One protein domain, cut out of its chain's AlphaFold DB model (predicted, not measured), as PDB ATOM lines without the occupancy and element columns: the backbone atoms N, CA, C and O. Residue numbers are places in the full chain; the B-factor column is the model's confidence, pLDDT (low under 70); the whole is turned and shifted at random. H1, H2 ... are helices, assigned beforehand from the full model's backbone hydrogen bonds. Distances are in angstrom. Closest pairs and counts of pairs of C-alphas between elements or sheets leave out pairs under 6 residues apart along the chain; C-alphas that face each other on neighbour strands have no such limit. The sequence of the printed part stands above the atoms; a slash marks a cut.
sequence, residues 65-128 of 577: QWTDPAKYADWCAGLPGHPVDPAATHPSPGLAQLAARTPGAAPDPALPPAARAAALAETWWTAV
ATOM      1  N   GLN A  65     -24.886  49.856 -25.585       86.38
ATOM      2  CA  GLN A  65     -24.875  51.216 -26.139       86.38
ATOM      3  C   GLN A  65     -25.853  51.432 -27.307       86.38
ATOM      4  O   GLN A  65     -26.166  52.577 -27.630       86.38
ATOM      5  N   TRP A  66     -26.326  50.353 -27.936       86.06
ATOM      6  CA  TRP A  66     -27.265  50.397 -29.060       86.06
ATOM      7  C   TRP A  66     -28.704  50.084 -28.645       86.06
ATOM      8  O   TRP A  66     -29.600  50.089 -29.490       86.06
ATOM      9  N   THR A  67     -28.942  49.827 -27.357       86.62
ATOM     10  CA  THR A  67     -30.242  49.415 -26.816       86.62
ATOM     11  C   THR A  67     -30.677  50.353 -25.687       86.62
ATOM     12  O   THR A  67     -29.858  50.960 -25.002       86.62
ATOM     13  N   ASP A  68     -31.988  50.527 -25.512       90.94
ATOM     14  CA  ASP A  68     -32.573  51.365 -24.458       90.94
ATOM     15  C   ASP A  68     -33.569  50.509 -23.662       90.94
ATOM     16  O   ASP A  68     -34.696  50.296 -24.123       90.94
ATOM     17  N   PRO A  69     -33.169  49.986 -22.486       90.50
ATOM     18  CA  PRO A  69     -34.008  49.081 -21.708       90.50
ATOM     19  C   PRO A  69     -35.345  49.692 -21.278       90.50
ATOM     20  O   PRO A  69     -36.335  48.971 -21.182       90.50
ATOM     21  N   ALA A  70     -35.397  51.009 -21.038       93.19
ATOM     22  CA  ALA A  70     -36.621  51.686 -20.617       93.19
ATOM     23  C   ALA A  70     -37.615  51.774 -21.780       93.19
ATOM     24  O   ALA A  70     -38.757  51.339 -21.647       93.19
ATOM     25  N   LYS A  71     -37.159  52.226 -22.956       93.50
ATOM     26  CA  LYS A  71     -38.003  52.233 -24.165       93.50
ATOM     27  C   LYS A  71     -38.427  50.833 -24.588       93.50
ATOM     28  O   LYS A  71     -39.543  50.652 -25.068       93.50
ATOM     29  N   TYR A  72     -37.547  49.847 -24.422       93.19
ATOM     30  CA  TYR A  72     -37.868  48.449 -24.690       93.19
ATOM     31  C   TYR A  72     -38.971  47.941 -23.751       93.19
ATOM     32  O   TYR A  72     -39.925  47.324 -24.217       93.19
ATOM     33  N   ALA A  73     -38.892  48.246 -22.451       94.44
ATOM     34  CA  ALA A  73     -39.927  47.890 -21.483       94.44
ATOM     35  C   ALA A  73     -41.278  48.558 -21.789       94.44
ATOM     36  O   ALA A  73     -42.306  47.877 -21.771       94.44
ATOM     37  N   ASP A  74     -41.271  49.847 -22.141       95.44
ATOM     38  CA  ASP A  74     -42.475  50.576 -22.558       95.44
ATOM     39  C   ASP A  74     -43.108  49.952 -23.812       95.44
ATOM     40  O   ASP A  74     -44.326  49.791 -23.891       95.44
ATOM     41  N   TRP A  75     -42.286  49.549 -24.787       95.56
ATOM     42  CA  TRP A  75     -42.750  48.842 -25.980       95.56
ATOM     43  C   TRP A  75     -43.330  47.458 -25.647       95.56
ATOM     44  O   TRP A  75     -44.416  47.129 -26.131       95.56
ATOM     45  N   CYS A  76     -42.671  46.677 -24.781       94.62
ATOM     46  CA  CYS A  76     -43.167  45.375 -24.324       94.62
ATOM     47  C   CYS A  76     -44.534  45.482 -23.632       94.62
ATOM     48  O   CYS A  76     -45.387  44.622 -23.839       94.62
ATOM     49  N   ALA A  77     -44.777  46.548 -22.862       93.44
ATOM     50  CA  ALA A  77     -46.064  46.791 -22.207       93.44
ATOM     51  C   ALA A  77     -47.221  47.027 -23.199       93.44
ATOM     52  O   ALA A  77     -48.384  46.835 -22.846       93.44
ATOM     53  N   GLY A  78     -46.912  47.434 -24.433       93.81
ATOM     54  CA  GLY A  78     -47.882  47.617 -25.512       93.81
ATOM     55  C   GLY A  78     -48.144  46.365 -26.357       93.81
ATOM     56  O   GLY A  78     -48.976  46.427 -27.265       93.81
ATOM     57  N   LEU A  79     -47.448  45.248 -26.112       92.69
ATOM     58  CA  LEU A  79     -47.625  44.031 -26.904       92.69
ATOM     59  C   LEU A  79     -48.979  43.358 -26.610       92.69
ATOM     60  O   LEU A  79     -49.356  43.199 -25.449       92.69
ATOM     61  N   PRO A  80     -49.717  42.920 -27.647       89.69
ATOM     62  CA  PRO A  80     -50.941  42.154 -27.455       89.69
ATOM     63  C   PRO A  80     -50.622  40.715 -27.025       89.69
ATOM     64  O   PRO A  80     -49.699  40.097 -27.557       89.69
ATOM     65  N   GLY A  81     -51.437  40.153 -26.129       90.56
ATOM     66  CA  GLY A  81     -51.319  38.766 -25.673       90.56
ATOM     67  C   GLY A  81     -51.006  38.664 -24.182       90.56
ATOM     68  O   GLY A  81     -51.638  39.328 -23.359       90.56
ATOM     69  N   HIS A  82     -50.069  37.790 -23.832       91.88
ATOM     70  CA  HIS A  82     -49.630  37.564 -22.461       91.88
ATOM     71  C   HIS A  82     -48.635  38.640 -21.994       91.88
ATOM     72  O   HIS A  82     -47.870  39.157 -22.808       91.88
ATOM     73  N   PRO A  83     -48.605  38.963 -20.685       91.50
ATOM     74  CA  PRO A  83     -47.602  39.864 -20.126       91.50
ATOM     75  C   PRO A  83     -46.178  39.369 -20.403       91.50
ATOM     76  O   PRO A  83     -45.872  38.201 -20.174       91.50
ATOM     77  N   VAL A  84     -45.310  40.274 -20.855       92.69
ATOM     78  CA  VAL A  84     -43.898  39.997 -21.149       92.69
ATOM     79  C   VAL A  84     -43.033  40.610 -20.058       92.69
ATOM     80  O   VAL A  84     -43.182  41.793 -19.763       92.69
ATOM     81  N   ASP A  85     -42.105  39.835 -19.495       91.62
ATOM     82  CA  ASP A  85     -41.027  40.375 -18.663       91.62
ATOM     83  C   ASP A  85     -39.941  40.996 -19.569       91.62
ATOM     84  O   ASP A  85     -39.253  40.266 -20.303       91.62
ATOM     85  N   PRO A  86     -39.760  42.332 -19.554       90.88
ATOM     86  CA  PRO A  86     -38.765  42.985 -20.395       90.88
ATOM     87  C   PRO A  86     -37.335  42.586 -20.029       90.88
ATOM     88  O   PRO A  86     -36.496  42.477 -20.919       90.88
ATOM     89  N   ALA A  87     -37.042  42.319 -18.752       88.31
ATOM     90  CA  ALA A  87     -35.697  41.934 -18.321       88.31
ATOM     91  C   ALA A  87     -35.304  40.560 -18.886       88.31
ATOM     92  O   ALA A  87     -34.156  40.343 -19.276       88.31
ATOM     93  N   ALA A  88     -36.277  39.657 -18.993       87.25
ATOM     94  CA  ALA A  88     -36.092  38.311 -19.515       87.25
ATOM     95  C   ALA A  88     -35.935  38.262 -21.046       87.25
ATOM     96  O   ALA A  88     -35.300  37.347 -21.569       87.25
ATOM     97  N   THR A  89     -36.465  39.242 -21.780       89.56
ATOM     98  CA  THR A  89     -36.516  39.232 -23.259       89.56
ATOM     99  C   THR A  89     -35.577  40.243 -23.924       89.56
ATOM    100  O   THR A  89     -35.204  40.065 -25.087       89.56
ATOM    101  N   HIS A  90     -35.099  41.242 -23.177       87.44
ATOM    102  CA  HIS A  90     -34.156  42.248 -23.663       87.44
ATOM    103  C   HIS A  90     -32.824  41.631 -24.149       87.44
ATOM    104  O   HIS A  90     -32.282  40.734 -23.483       87.44
ATOM    105  N   PRO A  91     -32.243  42.127 -25.262       84.31
ATOM    106  CA  PRO A  91     -32.714  43.235 -26.110       84.31
ATOM    107  C   PRO A  91     -33.594  42.814 -27.303       84.31
ATOM    108  O   PRO A  91     -33.813  43.617 -28.202       84.31
ATOM    109  N   SER A  92     -34.088  41.573 -27.364       86.06
ATOM    110  CA  SER A  92     -34.641  40.996 -28.599       86.06
ATOM    111  C   SER A  92     -36.145  41.251 -28.770       86.06
ATOM    112  O   SER A  92     -36.949  40.687 -28.020       86.06
ATOM    113  N   PRO A  93     -36.587  42.019 -29.787       87.81
ATOM    114  CA  PRO A  93     -38.013  42.190 -30.060       87.81
ATOM    115  C   PRO A  93     -38.699  40.873 -30.448       87.81
ATOM    116  O   PRO A  93     -39.843  40.634 -30.068       87.81
ATOM    117  N   GLY A  94     -37.993  39.985 -31.158       86.25
ATOM    118  CA  GLY A  94     -38.528  38.679 -31.556       86.25
ATOM    119  C   GLY A  94     -38.829  37.773 -30.360       86.25
ATOM    120  O   GLY A  94     -39.870  37.118 -30.340       86.25
ATOM    121  N   LEU A  95     -37.971  37.782 -29.330       87.56
ATOM    122  CA  LEU A  95     -38.221  37.026 -28.097       87.56
ATOM    123  C   LEU A  95     -39.406  37.579 -27.311       87.56
ATOM    124  O   LEU A  95     -40.239  36.799 -26.859       87.56
ATOM    125  N   ALA A  96     -39.521  38.902 -27.184       91.44
ATOM    126  CA  ALA A  96     -40.675  39.519 -26.530       91.44
ATOM    127  C   ALA A  96     -41.988  39.205 -27.255       91.44
ATOM    128  O   ALA A  96     -42.977  38.856 -26.614       91.44
ATOM    129  N   GLN A  97     -41.995  39.258 -28.589       91.75
ATOM    130  CA  GLN A  97     -43.173  38.892 -29.375       91.75
ATOM    131  C   GLN A  97     -43.551  37.417 -29.196       91.75
ATOM    132  O   GLN A  97     -44.731  37.123 -29.038       91.75
ATOM    133  N   LEU A  98     -42.582  36.493 -29.175       91.38
ATOM    134  CA  LEU A  98     -42.855  35.073 -28.923       91.38
ATOM    135  C   LEU A  98     -43.356  34.836 -27.489       91.38
ATOM    136  O   LEU A  98     -44.304  34.075 -27.288       91.38
ATOM    137  N   ALA A  99     -42.775  35.521 -26.501       92.62
ATOM    138  CA  ALA A  99     -43.210  35.456 -25.106       92.62
ATOM    139  C   ALA A  99     -44.656  35.944 -24.945       92.62
ATOM    140  O   ALA A  99     -45.449  35.282 -24.282       92.62
ATOM    141  N   ALA A 100     -45.040  37.022 -25.636       93.44
ATOM    142  CA  ALA A 100     -46.417  37.515 -25.642       93.44
ATOM    143  C   ALA A 100     -47.420  36.491 -26.211       93.44
ATOM    144  O   ALA A 100     -48.603  36.532 -25.875       93.44
ATOM    145  N   ARG A 101     -46.971  35.547 -27.051       92.38
ATOM    146  CA  ARG A 101     -47.800  34.451 -27.593       92.38
ATOM    147  C   ARG A 101     -47.714  33.150 -26.798       92.38
ATOM    148  O   ARG A 101     -48.376  32.181 -27.152       92.38
ATOM    149  N   THR A 102     -46.925  33.121 -25.727       92.12
ATOM    150  CA  THR A 102     -46.626  31.901 -24.978       92.12
ATOM    151  C   THR A 102     -47.155  32.008 -23.546       92.12
ATOM    152  O   THR A 102     -46.624  32.784 -22.748       92.12
ATOM    153  N   PRO A 103     -48.186  31.228 -23.174       87.50
ATOM    154  CA  PRO A 103     -48.688  31.206 -21.806       87.50
ATOM    155  C   PRO A 103     -47.586  30.818 -20.811       87.50
ATOM    156  O   PRO A 103     -46.951  29.777 -20.954       87.50
ATOM    157  N   GLY A 104     -47.375  31.640 -19.778       82.06
ATOM    158  CA  GLY A 104     -46.400  31.344 -18.720       82.06
ATOM    159  C   GLY A 104     -44.930  31.507 -19.125       82.06
ATOM    160  O   GLY A 104     -44.061  30.969 -18.444       82.06
ATOM    161  N   ALA A 105     -44.637  32.237 -20.207       84.50
ATOM    162  CA  ALA A 105     -43.270  32.542 -20.617       84.50
ATOM    163  C   ALA A 105     -42.501  33.323 -19.539       84.50
ATOM    164  O   ALA A 105     -42.756  34.503 -19.308       84.50
ATOM    165  N   ALA A 106     -41.523  32.666 -18.917       81.06
ATOM    166  CA  ALA A 106     -40.601  33.272 -17.959       81.06
ATOM    167  C   ALA A 106     -39.171  32.753 -18.202       81.06
ATOM    168  O   ALA A 106     -38.675  31.937 -17.420       81.06
ATOM    169  N   PRO A 107     -38.514  33.148 -19.314       82.44
ATOM    170  CA  PRO A 107     -37.129  32.758 -19.545       82.44
ATOM    171  C   PRO A 107     -36.229  33.349 -18.452       82.44
ATOM    172  O   PRO A 107     -36.414  34.491 -18.043       82.44
ATOM    173  N   ASP A 108     -35.252  32.578 -17.974       86.31
ATOM    174  CA  ASP A 108     -34.336  33.039 -16.927       86.31
ATOM    175  C   ASP A 108     -33.444  34.180 -17.464       86.31
ATOM    176  O   ASP A 108     -32.658  33.945 -18.391       86.31
ATOM    177  N   PRO A 109     -33.529  35.409 -16.913       82.94
ATOM    178  CA  PRO A 109     -32.730  36.545 -17.372       82.94
ATOM    179  C   PRO A 109     -31.222  36.350 -17.153       82.94
ATOM    180  O   PRO A 109     -30.430  37.052 -17.780       82.94
ATOM    181  N   ALA A 110     -30.805  35.409 -16.296       85.38
ATOM    182  CA  ALA A 110     -29.398  35.082 -16.084       85.38
ATOM    183  C   ALA A 110     -28.784  34.273 -17.241       85.38
ATOM    184  O   ALA A 110     -27.557  34.175 -17.338       85.38
ATOM    185  N   LEU A 111     -29.605  33.695 -18.126       84.00
ATOM    186  CA  LEU A 111     -29.126  32.924 -19.270       84.00
ATOM    187  C   LEU A 111     -28.669  33.832 -20.432       84.00
ATOM    188  O   LEU A 111     -29.265  34.882 -20.694       84.00
ATOM    189  N   PRO A 112     -27.663  33.403 -21.219       82.69
ATOM    190  CA  PRO A 112     -27.300  34.075 -22.465       82.69
ATOM    191  C   PRO A 112     -28.499  34.211 -23.426       82.69
ATOM    192  O   PRO A 112     -29.360  33.326 -23.436       82.69
ATOM    193  N   PRO A 113     -28.562  35.256 -24.280       78.50
ATOM    194  CA  PRO A 113     -29.684  35.484 -25.203       78.50
ATOM    195  C   PRO A 113     -30.095  34.253 -26.028       78.50
ATOM    196  O   PRO A 113     -31.279  33.934 -26.113       78.50
ATOM    197  N   ALA A 114     -29.124  33.512 -26.571       77.12
ATOM    198  CA  ALA A 114     -29.386  32.303 -27.352       77.12
ATOM    199  C   ALA A 114     -30.036  31.178 -26.523       77.12
ATOM    200  O   ALA A 114     -30.945  30.498 -26.997       77.12
ATOM    201  N   ALA A 115     -29.617  31.003 -25.265       84.44
ATOM    202  CA  ALA A 115     -30.200  30.009 -24.366       84.44
ATOM    203  C   ALA A 115     -31.617  30.409 -23.920       84.44
ATOM    204  O   ALA A 115     -32.504  29.560 -23.861       84.44
ATOM    205  N   ARG A 116     -31.858  31.710 -23.690       86.56
ATOM    206  CA  ARG A 116     -33.206  32.252 -23.440       86.56
ATOM    207  C   ARG A 116     -34.139  31.994 -24.620       86.56
ATOM    208  O   ARG A 116     -35.278  31.578 -24.417       86.56
ATOM    209  N   ALA A 117     -33.642  32.184 -25.843       83.75
ATOM    210  CA  ALA A 117     -34.384  31.907 -27.066       83.75
ATOM    211  C   ALA A 117     -34.794  30.434 -27.188       83.75
ATOM    212  O   ALA A 117     -35.960  30.149 -27.454       83.75
ATOM    213  N   ALA A 118     -33.860  29.511 -26.947       85.31
ATOM    214  CA  ALA A 118     -34.125  28.075 -27.003       85.31
ATOM    215  C   ALA A 118     -35.141  27.625 -25.936       85.31
ATOM    216  O   ALA A 118     -36.120  26.957 -26.263       85.31
ATOM    217  N   ALA A 119     -34.973  28.054 -24.681       88.06
ATOM    218  CA  ALA A 119     -35.896  27.702 -23.597       88.06
ATOM    219  C   ALA A 119     -37.322  28.229 -23.845       88.06
ATOM    220  O   ALA A 119     -38.314  27.536 -23.596       88.06
ATOM    221  N   LEU A 120     -37.439  29.454 -24.371       90.00
ATOM    222  CA  LEU A 120     -38.730  30.031 -24.727       90.00
ATOM    223  C   LEU A 120     -39.380  29.296 -25.906       90.00
ATOM    224  O   LEU A 120     -40.582  29.048 -25.867       90.00
ATOM    225  N   ALA A 121     -38.599  28.906 -26.918       89.44
ATOM    226  CA  ALA A 121     -39.073  28.101 -28.041       89.44
ATOM    227  C   ALA A 121     -39.658  26.753 -27.585       89.44
ATOM    228  O   ALA A 121     -40.753  26.383 -28.011       89.44
ATOM    229  N   GLU A 122     -38.979  26.043 -26.679       89.62
ATOM    230  CA  GLU A 122     -39.482  24.783 -26.110       89.62
ATOM    231  C   GLU A 122     -40.766  24.976 -25.295       89.62
ATOM    232  O   GLU A 122     -41.718  24.197 -25.420       89.62
ATOM    233  N   THR A 123     -40.816  26.040 -24.490       91.44
ATOM    234  CA  THR A 123     -42.005  26.395 -23.699       91.44
ATOM    235  C   THR A 123     -43.191  26.698 -24.613       91.44
ATOM    236  O   THR A 123     -44.285  26.171 -24.403       91.44
ATOM    237  N   TRP A 124     -42.960  27.489 -25.664       92.81
ATOM    238  CA  TRP A 124     -43.947  27.787 -26.699       92.81
ATOM    239  C   TRP A 124     -44.472  26.505 -27.340       92.81
ATOM    240  O   TRP A 124     -45.675  26.254 -27.293       92.81
ATOM    241  N   TRP A 125     -43.591  25.645 -27.856       91.94
ATOM    242  CA  TRP A 125     -43.995  24.418 -28.545       91.94
ATOM    243  C   TRP A 125     -44.770  23.454 -27.640       91.94
ATOM    244  O   TRP A 125     -45.729  22.811 -28.071       91.94
ATOM    245  N   THR A 126     -44.409  23.399 -26.356       91.00
ATOM    246  CA  THR A 126     -45.152  22.630 -25.349       91.00
ATOM    247  C   THR A 126     -46.574  23.165 -25.168       91.00
ATOM    248  O   THR A 126     -47.507  22.370 -25.046       91.00
ATOM    249  N   ALA A 127     -46.749  24.489 -25.199       91.62
ATOM    250  CA  ALA A 127     -48.043  25.152 -25.060       91.62
ATOM    251  C   ALA A 127     -48.917  25.090 -26.328       91.62
ATOM    252  O   ALA A 127     -50.137  25.230 -26.218       91.62
ATOM    253  N   VAL A 128     -48.334  24.854 -27.512       92.75
ATOM    254  CA  VAL A 128     -49.090  24.704 -28.768       92.75
ATOM    255  C   VAL A 128     -50.028  23.487 -28.678       92.75
ATOM    256  O   VAL A 128     -49.542  22.357 -28.497       92.75
TER     257      VAL A 128
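AT A GLANCE: This is residues 65 to 128 of the 577 residues of an uncharacterized protein of Kitasatospora sp. NA04385 (UniProt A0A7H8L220). Three helices, H1, H3 and H4, lie in a loose row with H3 in the middle, next to H4 on one side and near H1 on the other, while the very short H2 fills in between H1 and H3. Neighbours in this row run the same way, and the long link of residues 101 to 112 folds back from the end of H3 to the start of H4. The printed part has 64 residues with four named helices, H1 H2 H3 H4 along the chain, and no named strand; the class is all helix. The whole is compact, with a radius of gyration of the C-alphas of 10.9 A and spans of 34 by 25 by 15 A.

HOW THE PARTS SIT: The longest helix, H4, residues 113 to 127, touches H3, residues 93 to 100, at a shallow tilt of 31 degrees, the same way; their closest C-alphas, of Leu 95 and Ala 117, are 6.5 A apart. H2, residues 86 to 89, and H3 touch only at the corner, with the C-alphas of Thr 89 and Ala 96 closest at 5.3 A. H1, residues 69 to 77, touches H2, the closest C-alphas being those of Ala 73 and Pro 86, 5.2 A apart. H1 and H3 are close but not clearly touching, with Cys 76 and Ala 96 closest at 6.7 A between C-alphas. H1 and H4 are apart. In H1, H3 and H4 every O i to N i+4 pair is within hydrogen-bond range; H2 is too short for such a pair.

IN THESE COORDINATES: H4 measures 21.1 A from C-alpha 113 to C-alpha 127, which is at (-48.043, 25.152, -25.060). H1 measures 12.3 A and begins at C-alpha 69, (-34.008, 49.081, -21.708). H3 measures 10.6 A.

THE WHOLE: The C-alphas of Gln 65 and Val 128 are the two farthest apart, at 36.0 A. The printed part has no cut. The link from H3 to H4 is long, that from H1 to H2 short, and that from H2 to H3 tight. The mean pLDDT of the printed part is 88.9, and no printed residue is under 70.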